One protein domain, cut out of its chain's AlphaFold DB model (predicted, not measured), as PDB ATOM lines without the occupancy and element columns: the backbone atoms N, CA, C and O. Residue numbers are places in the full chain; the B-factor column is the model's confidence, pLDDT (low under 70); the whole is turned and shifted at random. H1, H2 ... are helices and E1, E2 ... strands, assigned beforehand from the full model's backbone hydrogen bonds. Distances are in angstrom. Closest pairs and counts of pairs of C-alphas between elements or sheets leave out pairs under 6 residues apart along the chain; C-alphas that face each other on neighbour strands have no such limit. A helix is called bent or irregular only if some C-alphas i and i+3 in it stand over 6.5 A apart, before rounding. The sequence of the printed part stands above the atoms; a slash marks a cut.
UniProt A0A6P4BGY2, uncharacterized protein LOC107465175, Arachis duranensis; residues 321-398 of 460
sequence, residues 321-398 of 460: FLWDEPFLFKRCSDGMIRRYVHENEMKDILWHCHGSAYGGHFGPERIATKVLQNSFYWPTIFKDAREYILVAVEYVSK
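AT A GLANCE: This is residues 321 to 398 of the 460 residues of the protein "uncharacterized protein LOC107465175" of Arachis duranensis (UniProt A0A6P4BGY2). A small three-stranded sheet, E1 to E3, forms one end of an elongated model; next to it is a cluster of three helices in which H2 touches both H1 and H3, and H3 runs away from the sheet to the far end, where residues 393 to 398, of which 393 to 397 belong to H3, stick out. The strand E3 is tied to the link before H3 by a short parallel pairing of residues 339 to 340 with residues 376 to 377. The printed part has 78 residues with three named strands followed by three named helices, E1 E2 E3 H1 H2 H3, and the class is mixed, helices and strands. The sheet has the order E1, E2, E3, all antiparallel. The whole is compact by its radius of gyration of the C-alphas, 13.2 A, and spans 44 by 24 by 23 A.

IN THESE COORDINATES: The sheet holds E1, residues 321 to 324, beginning at C-alpha 321 (-5.826, -15.595, 20.405); E2, residues 327 to 331, 13.3 A long; and E3, residues 337 to 340. H1, residues 343 to 354, is 17.4 A long and is irregular, but only just: C-alphas 344 and 347 are 6.8 A apart. H2, residues 364 to 373, is 14.2 A long and begins at C-alpha 364 (-27.647, -3.585, 12.148). H3, residues 381 to 397, is the longest helix at 23.5 A and ends at C-alpha 397 (-43.694, -1.549, 14.999).

HOW THE PARTS SIT: E1, E2 and E3 form a meander, each strand the antiparallel neighbour of the one before, with E1 and E3 as edge strands. E1 and E2 are a hairpin at 145 degrees, with N 322 and O 329 within hydrogen-bond range at 2.8 A. E2 and E3 are a hairpin at 135 degrees, with N 330 and O 338 at 2.8 A. H2 is not on the sheet, but only just, with 4 pairs of C-alphas within 10 A. H2 and H3 touch, opposite ways at a steep tilt of 46 degrees, the closest C-alphas being those of Pro 364 and Arg 386, 5.0 A. H1 touches H2 with residues 349 to 354 alone, about perpendicular at 75 degrees; the closest C-alphas are those of Cys 353 and Ile 367, 6.1 A. H1 and H3 are close but not clearly touching, the closest C-alphas being those of Leu 350 and Ala 385, 7.0 A. E3 and H3 are apart. In H2 and H3 every O i to N i+4 pair is within hydrogen-bond range; in H1, 6 of 8 are.

THE WHOLE: The two C-alphas farthest apart, those of Asp 324 and Lys 398, are 44.6 A from each other. The printed part has no cut and no long link. The mean pLDDT of the printed part is 73.0; residue 325, residues 355 to 363 and residues 389 to 398 are under 70.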
ATOM      1  N   PHE A 321      -5.430 -16.252  19.171       83.75
ATOM      2  CA  PHE A 321      -5.826 -15.595  20.405       83.75
ATOM      3  C   PHE A 321      -4.613 -15.222  21.260       83.75
ATOM      4  O   PHE A 321      -3.601 -15.928  21.297       83.75
ATOM      5  N   LEU A 322      -4.732 -14.112  21.966       83.12
ATOM      6  CA  LEU A 322      -3.797 -13.600  22.954       83.12
ATOM      7  C   LEU A 322      -4.537 -13.556  24.287       83.12
ATOM      8  O   LEU A 322      -5.716 -13.222  24.322       83.12
ATOM      9  N   TRP A 323      -3.860 -13.950  25.355       80.81
ATOM     10  CA  TRP A 323      -4.404 -13.867  26.703       80.81
ATOM     11  C   TRP A 323      -3.683 -12.743  27.429       80.81
ATOM     12  O   TRP A 323      -2.452 -12.768  27.486       80.81
ATOM     13  N   ASP A 324      -4.451 -11.781  27.926       79.50
ATOM     14  CA  ASP A 324      -3.978 -10.691  28.772       79.50
ATOM     15  C   ASP A 324      -4.978 -10.556  29.923       79.50
ATOM     16  O   ASP A 324      -6.117 -10.135  29.723       79.50
ATOM     17  N   GLU A 325      -4.595 -11.069  31.092       69.38
ATOM     18  CA  GLU A 325      -5.497 -11.349  32.211       69.38
ATOM     19  C   GLU A 325      -6.326 -10.109  32.611       69.38
ATOM     20  O   GLU A 325      -5.744  -9.041  32.816       69.38
ATOM     21  N   PRO A 326      -7.670 -10.208  32.746       74.19
ATOM     22  CA  PRO A 326      -8.541 -11.395  32.668       74.19
ATOM     23  C   PRO A 326      -9.199 -11.629  31.289       74.19
ATOM     24  O   PRO A 326     -10.163 -12.386  31.190       74.19
ATOM     25  N   PHE A 327      -8.742 -10.960  30.228       80.19
ATOM     26  CA  PHE A 327      -9.443 -10.915  28.945       80.19
ATOM     27  C   PHE A 327      -8.744 -11.710  27.835       80.19
ATOM     28  O   PHE A 327      -7.523 -11.696  27.650       80.19
ATOM     29  N   LEU A 328      -9.561 -12.364  27.008       82.12
ATOM     30  CA  LEU A 328      -9.110 -13.000  25.778       82.12
ATOM     31  C   LEU A 328      -9.184 -11.997  24.621       82.12
ATOM     32  O   LEU A 328     -10.216 -11.382  24.374       82.12
ATOM     33  N   PHE A 329      -8.109 -11.868  23.855       83.94
ATOM     34  CA  PHE A 329      -8.043 -11.031  22.661       83.94
ATOM     35  C   PHE A 329      -7.866 -11.887  21.411       83.94
ATOM     36  O   PHE A 329      -7.143 -12.881  21.418       83.94
ATOM     37  N   LYS A 330      -8.489 -11.501  20.300       84.81
ATOM     38  CA  LYS A 330      -8.341 -12.161  18.999       84.81
ATOM     39  C   LYS A 330      -7.650 -11.232  18.013       84.81
ATOM     40  O   LYS A 330      -8.047 -10.078  17.857       84.81
ATOM     41  N   ARG A 331      -6.667 -11.760  17.283       83.69
ATOM     42  CA  ARG A 331      -6.101 -11.081  16.114       83.69
ATOM     43  C   ARG A 331      -7.039 -11.275  14.923       83.69
ATOM     44  O   ARG A 331      -7.215 -12.394  14.431       83.69
ATOM     45  N   CYS A 332      -7.678 -10.193  14.500       79.12
ATOM     46  CA  CYS A 332      -8.583 -10.183  13.358       79.12
ATOM     47  C   CYS A 332      -7.801 -10.135  12.031       79.12
ATOM     48  O   CYS A 332      -6.601  -9.859  11.997       79.12
ATOM     49  N   SER A 333      -8.478 -10.450  10.923       76.44
ATOM     50  CA  SER A 333      -7.881 -10.486   9.577       76.44
ATOM     51  C   SER A 333      -7.428  -9.117   9.069       76.44
ATOM     52  O   SER A 333      -6.561  -9.046   8.209       76.44
ATOM     53  N   ASP A 334      -7.986  -8.041   9.618       79.50
ATOM     54  CA  ASP A 334      -7.600  -6.652   9.363       79.50
ATOM     55  C   ASP A 334      -6.357  -6.210  10.160       79.50
ATOM     56  O   ASP A 334      -5.970  -5.047  10.119       79.50
ATOM     57  N   GLY A 335      -5.726  -7.125  10.903       79.12
ATOM     58  CA  GLY A 335      -4.528  -6.852  11.696       79.12
ATOM     59  C   GLY A 335      -4.803  -6.231  13.066       79.12
ATOM     60  O   GLY A 335      -3.884  -6.183  13.884       79.12
ATOM     61  N   MET A 336      -6.046  -5.834  13.351       81.50
ATOM     62  CA  MET A 336      -6.448  -5.266  14.638       81.50
ATOM     63  C   MET A 336      -6.641  -6.364  15.689       81.50
ATOM     64  O   MET A 336      -7.117  -7.467  15.400       81.50
ATOM     65  N   ILE A 337      -6.279  -6.055  16.932       84.44
ATOM     66  CA  ILE A 337      -6.493  -6.929  18.087       84.44
ATOM     67  C   ILE A 337      -7.780  -6.473  18.772       84.44
ATOM     68  O   ILE A 337      -7.903  -5.307  19.136       84.44
ATOM     69  N   ARG A 338      -8.748  -7.379  18.922       85.19
ATOM     70  CA  ARG A 338     -10.050  -7.075  19.537       85.19
ATOM     71  C   ARG A 338     -10.310  -7.981  20.727       85.19
ATOM     72  O   ARG A 338      -9.989  -9.169  20.665       85.19
ATOM     73  N   ARG A 339     -10.904  -7.433  21.785       84.88
ATOM     74  CA  ARG A 339     -11.363  -8.189  22.950       84.88
ATOM     75  C   ARG A 339     -12.479  -9.133  22.529       84.88
ATOM     76  O   ARG A 339     -13.443  -8.730  21.877       84.88
ATOM     77  N   TYR A 340     -12.329 -10.384  22.918       83.56
ATOM     78  CA  TYR A 340     -13.344 -11.401  22.779       83.56
ATOM     79  C   TYR A 340     -14.392 -11.230  23.881       83.56
ATOM     80  O   TYR A 340     -14.041 -11.015  25.040       83.56
ATOM     81  N   VAL A 341     -15.668 -11.264  23.509       83.12
ATOM     82  CA  VAL A 341     -16.790 -10.940  24.402       83.12
ATOM     83  C   VAL A 341     -17.591 -12.200  24.724       83.12
ATOM     84  O   VAL A 341     -17.895 -12.983  23.822       83.12
ATOM     85  N   HIS A 342     -17.957 -12.376  25.997       77.44
ATOM     86  CA  HIS A 342     -18.828 -13.467  26.446       77.44
ATOM     87  C   HIS A 342     -20.295 -13.193  26.105       77.44
ATOM     88  O   HIS A 342     -20.724 -12.044  26.084       77.44
ATOM     89  N   GLU A 343     -21.089 -14.250  25.911       76.75
ATOM     90  CA  GLU A 343     -22.512 -14.153  25.531       76.75
ATOM     91  C   GLU A 343     -23.335 -13.272  26.481       76.75
ATOM     92  O   GLU A 343     -24.207 -12.524  26.036       76.75
ATOM     93  N   ASN A 344     -22.988 -13.280  27.768       75.44
ATOM     94  CA  ASN A 344     -23.635 -12.469  28.797       75.44
ATOM     95  C   ASN A 344     -23.438 -10.960  28.566       75.44
ATOM     96  O   ASN A 344     -24.361 -10.186  28.785       75.44
ATOM     97  N   GLU A 345     -22.267 -10.546  28.073       76.12
ATOM     98  CA  GLU A 345     -21.917  -9.136  27.839       76.12
ATOM     99  C   GLU A 345     -22.377  -8.635  26.455       76.12
ATOM    100  O   GLU A 345     -22.447  -7.428  26.213       76.12
ATOM    101  N   MET A 346     -22.700  -9.542  25.519       80.50
ATOM    102  CA  MET A 346     -23.034  -9.178  24.133       80.50
ATOM    103  C   MET A 346     -24.253  -8.252  24.052       80.50
ATOM    104  O   MET A 346     -24.233  -7.270  23.306       80.50
ATOM    105  N   LYS A 347     -25.313  -8.542  24.821       79.69
ATOM    106  CA  LYS A 347     -26.558  -7.750  24.811       79.69
ATOM    107  C   LYS A 347     -26.337  -6.333  25.331       79.69
ATOM    108  O   LYS A 347     -26.837  -5.385  24.727       79.69
ATOM    109  N   ASP A 348     -25.544  -6.191  26.387       78.31
ATOM    110  CA  ASP A 348     -25.237  -4.893  26.986       78.31
ATOM    111  C   ASP A 348     -24.380  -4.046  26.042       78.31
ATOM    112  O   ASP A 348     -24.663  -2.867  25.825       78.31
ATOM    113  N   ILE A 349     -23.388  -4.652  25.383       80.25
ATOM    114  CA  ILE A 349     -22.557  -3.962  24.385       80.25
ATOM    115  C   ILE A 349     -23.396  -3.505  23.182       80.25
ATOM    116  O   ILE A 349     -23.208  -2.386  22.690       80.25
ATOM    117  N   LEU A 350     -24.341  -4.329  22.718       78.38
ATOM    118  CA  LEU A 350     -25.265  -3.955  21.642       78.38
ATOM    119  C   LEU A 350     -26.195  -2.808  22.065       78.38
ATOM    120  O   LEU A 350     -26.340  -1.846  21.305       78.38
ATOM    121  N   TRP A 351     -26.740  -2.848  23.287       78.31
ATOM    122  CA  TRP A 351     -27.518  -1.742  23.860       78.31
ATOM    123  C   TRP A 351     -26.698  -0.452  23.920       78.31
ATOM    124  O   TRP A 351     -27.131   0.582  23.408       78.31
ATOM    125  N   HIS A 352     -25.470  -0.508  24.437       73.94
ATOM    126  CA  HIS A 352     -24.584   0.652  24.501       73.94
ATOM    127  C   HIS A 352     -24.228   1.215  23.121       73.94
ATOM    128  O   HIS A 352     -24.068   2.426  22.972       73.94
ATOM    129  N   CYS A 353     -24.121   0.374  22.094       70.50
ATOM    130  CA  CYS A 353     -23.819   0.834  20.739       70.50
ATOM    131  C   CYS A 353     -25.037   1.412  20.000       70.50
ATOM    132  O   CYS A 353     -24.825   2.216  19.087       70.50
ATOM    133  N   HIS A 354     -26.265   1.042  20.392       71.00
ATOM    134  CA  HIS A 354     -27.518   1.424  19.725       71.00
ATOM    135  C   HIS A 354     -28.367   2.443  20.498       71.00
ATOM    136  O   HIS A 354     -28.714   3.480  19.935       71.00
ATOM    137  N   GLY A 355     -28.701   2.148  21.758       59.06
ATOM    138  CA  GLY A 355     -29.679   2.876  22.579       59.06
ATOM    139  C   GLY A 355     -29.087   3.798  23.649       59.06
ATOM    140  O   GLY A 355     -29.833   4.462  24.361       59.06
ATOM    141  N   SER A 356     -27.759   3.866  23.786       64.44
ATOM    142  CA  SER A 356     -27.131   4.864  24.664       64.44
ATOM    143  C   SER A 356     -27.286   6.286  24.108       64.44
ATOM    144  O   SER A 356     -27.556   6.478  22.922       64.44
ATOM    145  N   ALA A 357     -27.012   7.301  24.933       51.75
ATOM    146  CA  ALA A 357     -27.019   8.709  24.514       51.75
ATOM    147  C   ALA A 357     -26.078   9.014  23.322       51.75
ATOM    148  O   ALA A 357     -26.268  10.002  22.620       51.75
ATOM    149  N   TYR A 358     -25.086   8.152  23.060       54.53
ATOM    150  CA  TYR A 358     -24.169   8.217  21.912       54.53
ATOM    151  C   TYR A 358     -24.438   7.116  20.862       54.53
ATOM    152  O   TYR A 358     -23.666   6.934  19.911       54.53
ATOM    153  N   GLY A 359     -25.498   6.327  21.044       59.66
ATOM    154  CA  GLY A 359     -25.841   5.128  20.284       59.66
ATOM    155  C   GLY A 359     -26.398   5.424  18.894       59.66
ATOM    156  O   GLY A 359     -25.978   4.784  17.932       59.66
ATOM    157  N   GLY A 360     -27.241   6.452  18.763       59.22
ATOM    158  CA  GLY A 360     -27.723   6.977  17.478       59.22
ATOM    159  C   GLY A 360     -28.696   6.073  16.710       59.22
ATOM    160  O   GLY A 360     -28.940   6.337  15.536       59.22
ATOM    161  N   HIS A 361     -29.224   5.008  17.332       63.59
ATOM    162  CA  HIS A 361     -30.213   4.082  16.758       63.59
ATOM    163  C   HIS A 361     -29.872   3.538  15.360       63.59
ATOM    164  O   HIS A 361     -30.734   3.349  14.503       63.59
ATOM    165  N   PHE A 362     -28.590   3.275  15.104       66.75
ATOM    166  CA  PHE A 362     -28.152   2.839  13.782       66.75
ATOM    167  C   PHE A 362     -28.664   1.441  13.410       66.75
ATOM    168  O   PHE A 362     -28.857   0.588  14.274       66.75
ATOM    169  N   GLY A 363     -28.809   1.207  12.101       69.44
ATOM    170  CA  GLY A 363     -29.114  -0.103  11.523       69.44
ATOM    171  C   GLY A 363     -28.052  -1.176  11.829       69.44
ATOM    172  O   GLY A 363     -26.957  -0.868  12.314       69.44
ATOM    173  N   PRO A 364     -28.336  -2.450  11.520       74.19
ATOM    174  CA  PRO A 364     -27.647  -3.585  12.148       74.19
ATOM    175  C   PRO A 364     -26.186  -3.700  11.722       74.19
ATOM    176  O   PRO A 364     -25.313  -4.001  12.532       74.19
ATOM    177  N   GLU A 365     -25.900  -3.373  10.465       78.12
ATOM    178  CA  GLU A 365     -24.538  -3.358   9.928       78.12
ATOM    179  C   GLU A 365     -23.676  -2.267  10.572       78.12
ATOM    180  O   GLU A 365     -22.495  -2.477  10.859       78.12
ATOM    181  N   ARG A 366     -24.277  -1.106  10.859       75.25
ATOM    182  CA  ARG A 366     -23.588   0.008  11.515       75.25
ATOM    183  C   ARG A 366     -23.320  -0.279  12.986       75.25
ATOM    184  O   ARG A 366     -22.230   0.047  13.446       75.25
ATOM    185  N   ILE A 367     -24.244  -0.925  13.704       78.56
ATOM    186  CA  ILE A 367     -23.984  -1.378  15.082       78.56
ATOM    187  C   ILE A 367     -22.824  -2.369  15.095       78.56
ATOM    188  O   ILE A 367     -21.870  -2.164  15.840       78.56
ATOM    189  N   ALA A 368     -22.871  -3.408  14.256       82.56
ATOM    190  CA  ALA A 368     -21.811  -4.413  14.206       82.56
ATOM    191  C   ALA A 368     -20.445  -3.776  13.896       82.56
ATOM    192  O   ALA A 368     -19.449  -4.074  14.552       82.56
ATOM    193  N   THR A 369     -20.407  -2.821  12.964       82.31
ATOM    194  CA  THR A 369     -19.188  -2.062  12.649       82.31
ATOM    195  C   THR A 369     -18.709  -1.226  13.839       82.31
ATOM    196  O   THR A 369     -17.518  -1.209  14.138       82.31
ATOM    197  N   LYS A 370     -19.622  -0.568  14.558       80.00
ATOM    198  CA  LYS A 370     -19.307   0.258  15.733       80.00
ATOM    199  C   LYS A 370     -18.772  -0.575  16.898       80.00
ATOM    200  O   LYS A 370     -17.816  -0.175  17.554       80.00
ATOM    201  N   VAL A 371     -19.323  -1.765  17.114       83.81
ATOM    202  CA  VAL A 371     -18.799  -2.732  18.089       83.81
ATOM    203  C   VAL A 371     -17.367  -3.147  17.721       83.81
ATOM    204  O   VAL A 371     -16.485  -3.132  18.580       83.81
ATOM    205  N   LEU A 372     -17.096  -3.423  16.438       83.62
ATOM    206  CA  LEU A 372     -15.741  -3.726  15.957       83.62
ATOM    207  C   LEU A 372     -14.779  -2.532  16.084       83.62
ATOM    208  O   LEU A 372     -13.588  -2.743  16.322       83.62
ATOM    209  N   GLN A 373     -15.263  -1.296  15.918       81.25
ATOM    210  CA  GLN A 373     -14.484  -0.065  16.120       81.25
ATOM    211  C   GLN A 373     -14.138   0.160  17.595       81.25
ATOM    212  O   GLN A 373     -13.020   0.557  17.906       81.25
ATOM    213  N   ASN A 374     -15.049  -0.193  18.502       79.88
ATOM    214  CA  ASN A 374     -14.821  -0.185  19.949       79.88
ATOM    215  C   ASN A 374     -13.953  -1.362  20.433       79.88
ATOM    216  O   ASN A 374     -13.894  -1.644  21.624       79.88
ATOM    217  N   SER A 375     -13.251  -2.038  19.518       83.50
ATOM    218  CA  SER A 375     -12.323  -3.134  19.809       83.50
ATOM    219  C   SER A 375     -12.964  -4.372  20.447       83.50
ATOM    220  O   SER A 375     -12.258  -5.151  21.080       83.50
ATOM    221  N   PHE A 376     -14.261  -4.614  20.237       86.69
ATOM    222  CA  PHE A 376     -14.953  -5.833  20.671       86.69
ATOM    223  C   PHE A 376     -15.180  -6.803  19.508       86.69
ATOM    224  O   PHE A 376     -15.341  -6.387  18.359       86.69
ATOM    225  N   TYR A 377     -15.193  -8.108  19.784       86.06
ATOM    226  CA  TYR A 377     -15.395  -9.139  18.769       86.06
ATOM    227  C   TYR A 377     -16.061 -10.405  19.322       86.06
ATOM    228  O   TYR A 377     -15.661 -10.937  20.354       86.06
ATOM    229  N   TRP A 378     -16.997 -10.955  18.547       88.56
ATOM    230  CA  TRP A 378     -17.461 -12.339  18.645       88.56
ATOM    231  C   TRP A 378     -17.930 -12.836  17.261       88.56
ATOM    232  O   TRP A 378     -18.212 -12.017  16.379       88.56
ATOM    233  N   PRO A 379     -17.978 -14.159  17.000       83.19
ATOM    234  CA  PRO A 379     -18.185 -14.684  15.644       83.19
ATOM    235  C   PRO A 379     -19.542 -14.344  15.017       83.19
ATOM    236  O   PRO A 379     -19.627 -14.192  13.800       83.19
ATOM    237  N   THR A 380     -20.590 -14.216  15.829       85.31
ATOM    238  CA  THR A 380     -21.980 -14.030  15.381       85.31
ATOM    239  C   THR A 380     -22.449 -12.575  15.392       85.31
ATOM    240  O   THR A 380     -23.608 -12.316  15.093       85.31
ATOM    241  N   ILE A 381     -21.548 -11.608  15.599       85.19
ATOM    242  CA  ILE A 381     -21.844 -10.170  15.748       85.19
ATOM    243  C   ILE A 381     -22.850  -9.587  14.742       85.19
ATOM    244  O   ILE A 381     -23.774  -8.883  15.134       85.19
ATOM    245  N   PHE A 382     -22.731  -9.907  13.450       83.56
ATOM    246  CA  PHE A 382     -23.651  -9.408  12.418       83.56
ATOM    247  C   PHE A 382     -25.021 -10.096  12.444       83.56
ATOM    248  O   PHE A 382     -26.018  -9.516  12.014       83.56
ATOM    249  N   LYS A 383     -25.082 -11.355  12.885       83.94
ATOM    250  CA  LYS A 383     -26.347 -12.066  13.092       83.94
ATOM    251  C   LYS A 383     -27.045 -11.501  14.328       83.94
ATOM    252  O   LYS A 383     -28.198 -11.097  14.223       83.94
ATOM    253  N   ASP A 384     -26.309 -11.360  15.423       82.94
ATOM    254  CA  ASP A 384     -26.845 -10.911  16.706       82.94
ATOM    255  C   ASP A 384     -27.287  -9.444  16.645       82.94
ATOM    256  O   ASP A 384     -28.351  -9.104  17.145       82.94
ATOM    257  N   ALA A 385     -26.548  -8.574  15.945       80.06
ATOM    258  CA  ALA A 385     -26.971  -7.190  15.714       80.06
ATOM    259  C   ALA A 385     -28.259  -7.095  14.875       80.06
ATOM    260  O   ALA A 385     -29.085  -6.215  15.111       80.06
ATOM    261  N   ARG A 386     -28.455  -7.998  13.901       79.50
ATOM    262  CA  ARG A 386     -29.701  -8.071  13.117       79.50
ATOM    263  C   ARG A 386     -30.867  -8.553  13.960       79.50
ATOM    264  O   ARG A 386     -31.916  -7.928  13.925       79.50
ATOM    265  N   GLU A 387     -30.678  -9.621  14.723       77.44
ATOM    266  CA  GLU A 387     -31.704 -10.152  15.622       77.44
ATOM    267  C   GLU A 387     -32.094  -9.120  16.686       77.44
ATOM    268  O   GLU A 387     -33.277  -8.867  16.901       77.44
ATOM    269  N   TYR A 388     -31.108  -8.431  17.259       72.25
ATOM    270  CA  TYR A 388     -31.317  -7.367  18.232       72.25
ATOM    271  C   TYR A 388     -32.156  -6.210  17.673       72.25
ATOM    272  O   TYR A 388     -33.120  -5.785  18.308       72.25
ATOM    273  N   ILE A 389     -31.833  -5.723  16.469       66.06
ATOM    274  CA  ILE A 389     -32.633  -4.671  15.832       66.06
ATOM    275  C   ILE A 389     -34.001  -5.184  15.410       66.06
ATOM    276  O   ILE A 389     -34.956  -4.435  15.539       66.06
ATOM    277  N   LEU A 390     -34.141  -6.415  14.920       58.75
ATOM    278  CA  LEU A 390     -35.456  -6.955  14.568       58.75
ATOM    279  C   LEU A 390     -36.368  -7.011  15.795       58.75
ATOM    280  O   LEU A 390     -37.509  -6.578  15.703       58.75
ATOM    281  N   VAL A 391     -35.848  -7.425  16.952       52.78
ATOM    282  CA  VAL A 391     -36.580  -7.367  18.226       52.78
ATOM    283  C   VAL A 391     -36.903  -5.920  18.617       52.78
ATOM    284  O   VAL A 391     -38.032  -5.636  19.010       52.78
ATOM    285  N   ALA A 392     -35.956  -4.988  18.466       45.88
ATOM    286  CA  ALA A 392     -36.183  -3.572  18.762       45.88
ATOM    287  C   ALA A 392     -37.226  -2.928  17.822       45.88
ATOM    288  O   ALA A 392     -38.104  -2.202  18.276       45.88
ATOM    289  N   VAL A 393     -37.179  -3.232  16.524       36.66
ATOM    290  CA  VAL A 393     -38.111  -2.739  15.503       36.66
ATOM    291  C   VAL A 393     -39.470  -3.399  15.663       36.66
ATOM    292  O   VAL A 393     -40.464  -2.702  15.554       36.66
ATOM    293  N   GLU A 394     -39.564  -4.690  15.983       29.17
ATOM    294  CA  GLU A 394     -40.841  -5.368  16.250       29.17
ATOM    295  C   GLU A 394     -41.517  -4.822  17.522       29.17
ATOM    296  O   GLU A 394     -42.742  -4.694  17.564       29.17
ATOM    297  N   TYR A 395     -40.731  -4.417  18.528       29.47
ATOM    298  CA  TYR A 395     -41.224  -3.713  19.717       29.47
ATOM    299  C   TYR A 395     -41.782  -2.317  19.381       29.47
ATOM    300  O   TYR A 395     -42.809  -1.918  19.926       29.47
ATOM    301  N   VAL A 396     -41.149  -1.603  18.442       29.12
ATOM    302  CA  VAL A 396     -41.560  -0.261  17.973       29.12
ATOM    303  C   VAL A 396     -42.686  -0.321  16.923       29.12
ATOM    304  O   VAL A 396     -43.531   0.564  16.864       29.12
ATOM    305  N   SER A 397     -42.757  -1.388  16.126       29.66
ATOM    306  CA  SER A 397     -43.694  -1.549  14.999       29.66
ATOM    307  C   SER A 397     -45.037  -2.140  15.422       29.66
ATOM    308  O   SER A 397     -46.044  -1.890  14.770       29.66
ATOM    309  N   LYS A 398     -45.101  -2.855  16.556       28.83
ATOM    310  CA  LYS A 398     -46.378  -3.234  17.198       28.83
ATOM    311  C   LYS A 398     -47.146  -2.039  17.790       28.83
ATOM    312  O   LYS A 398     -48.242  -2.229  18.303       28.83
TER     313      LYS A 398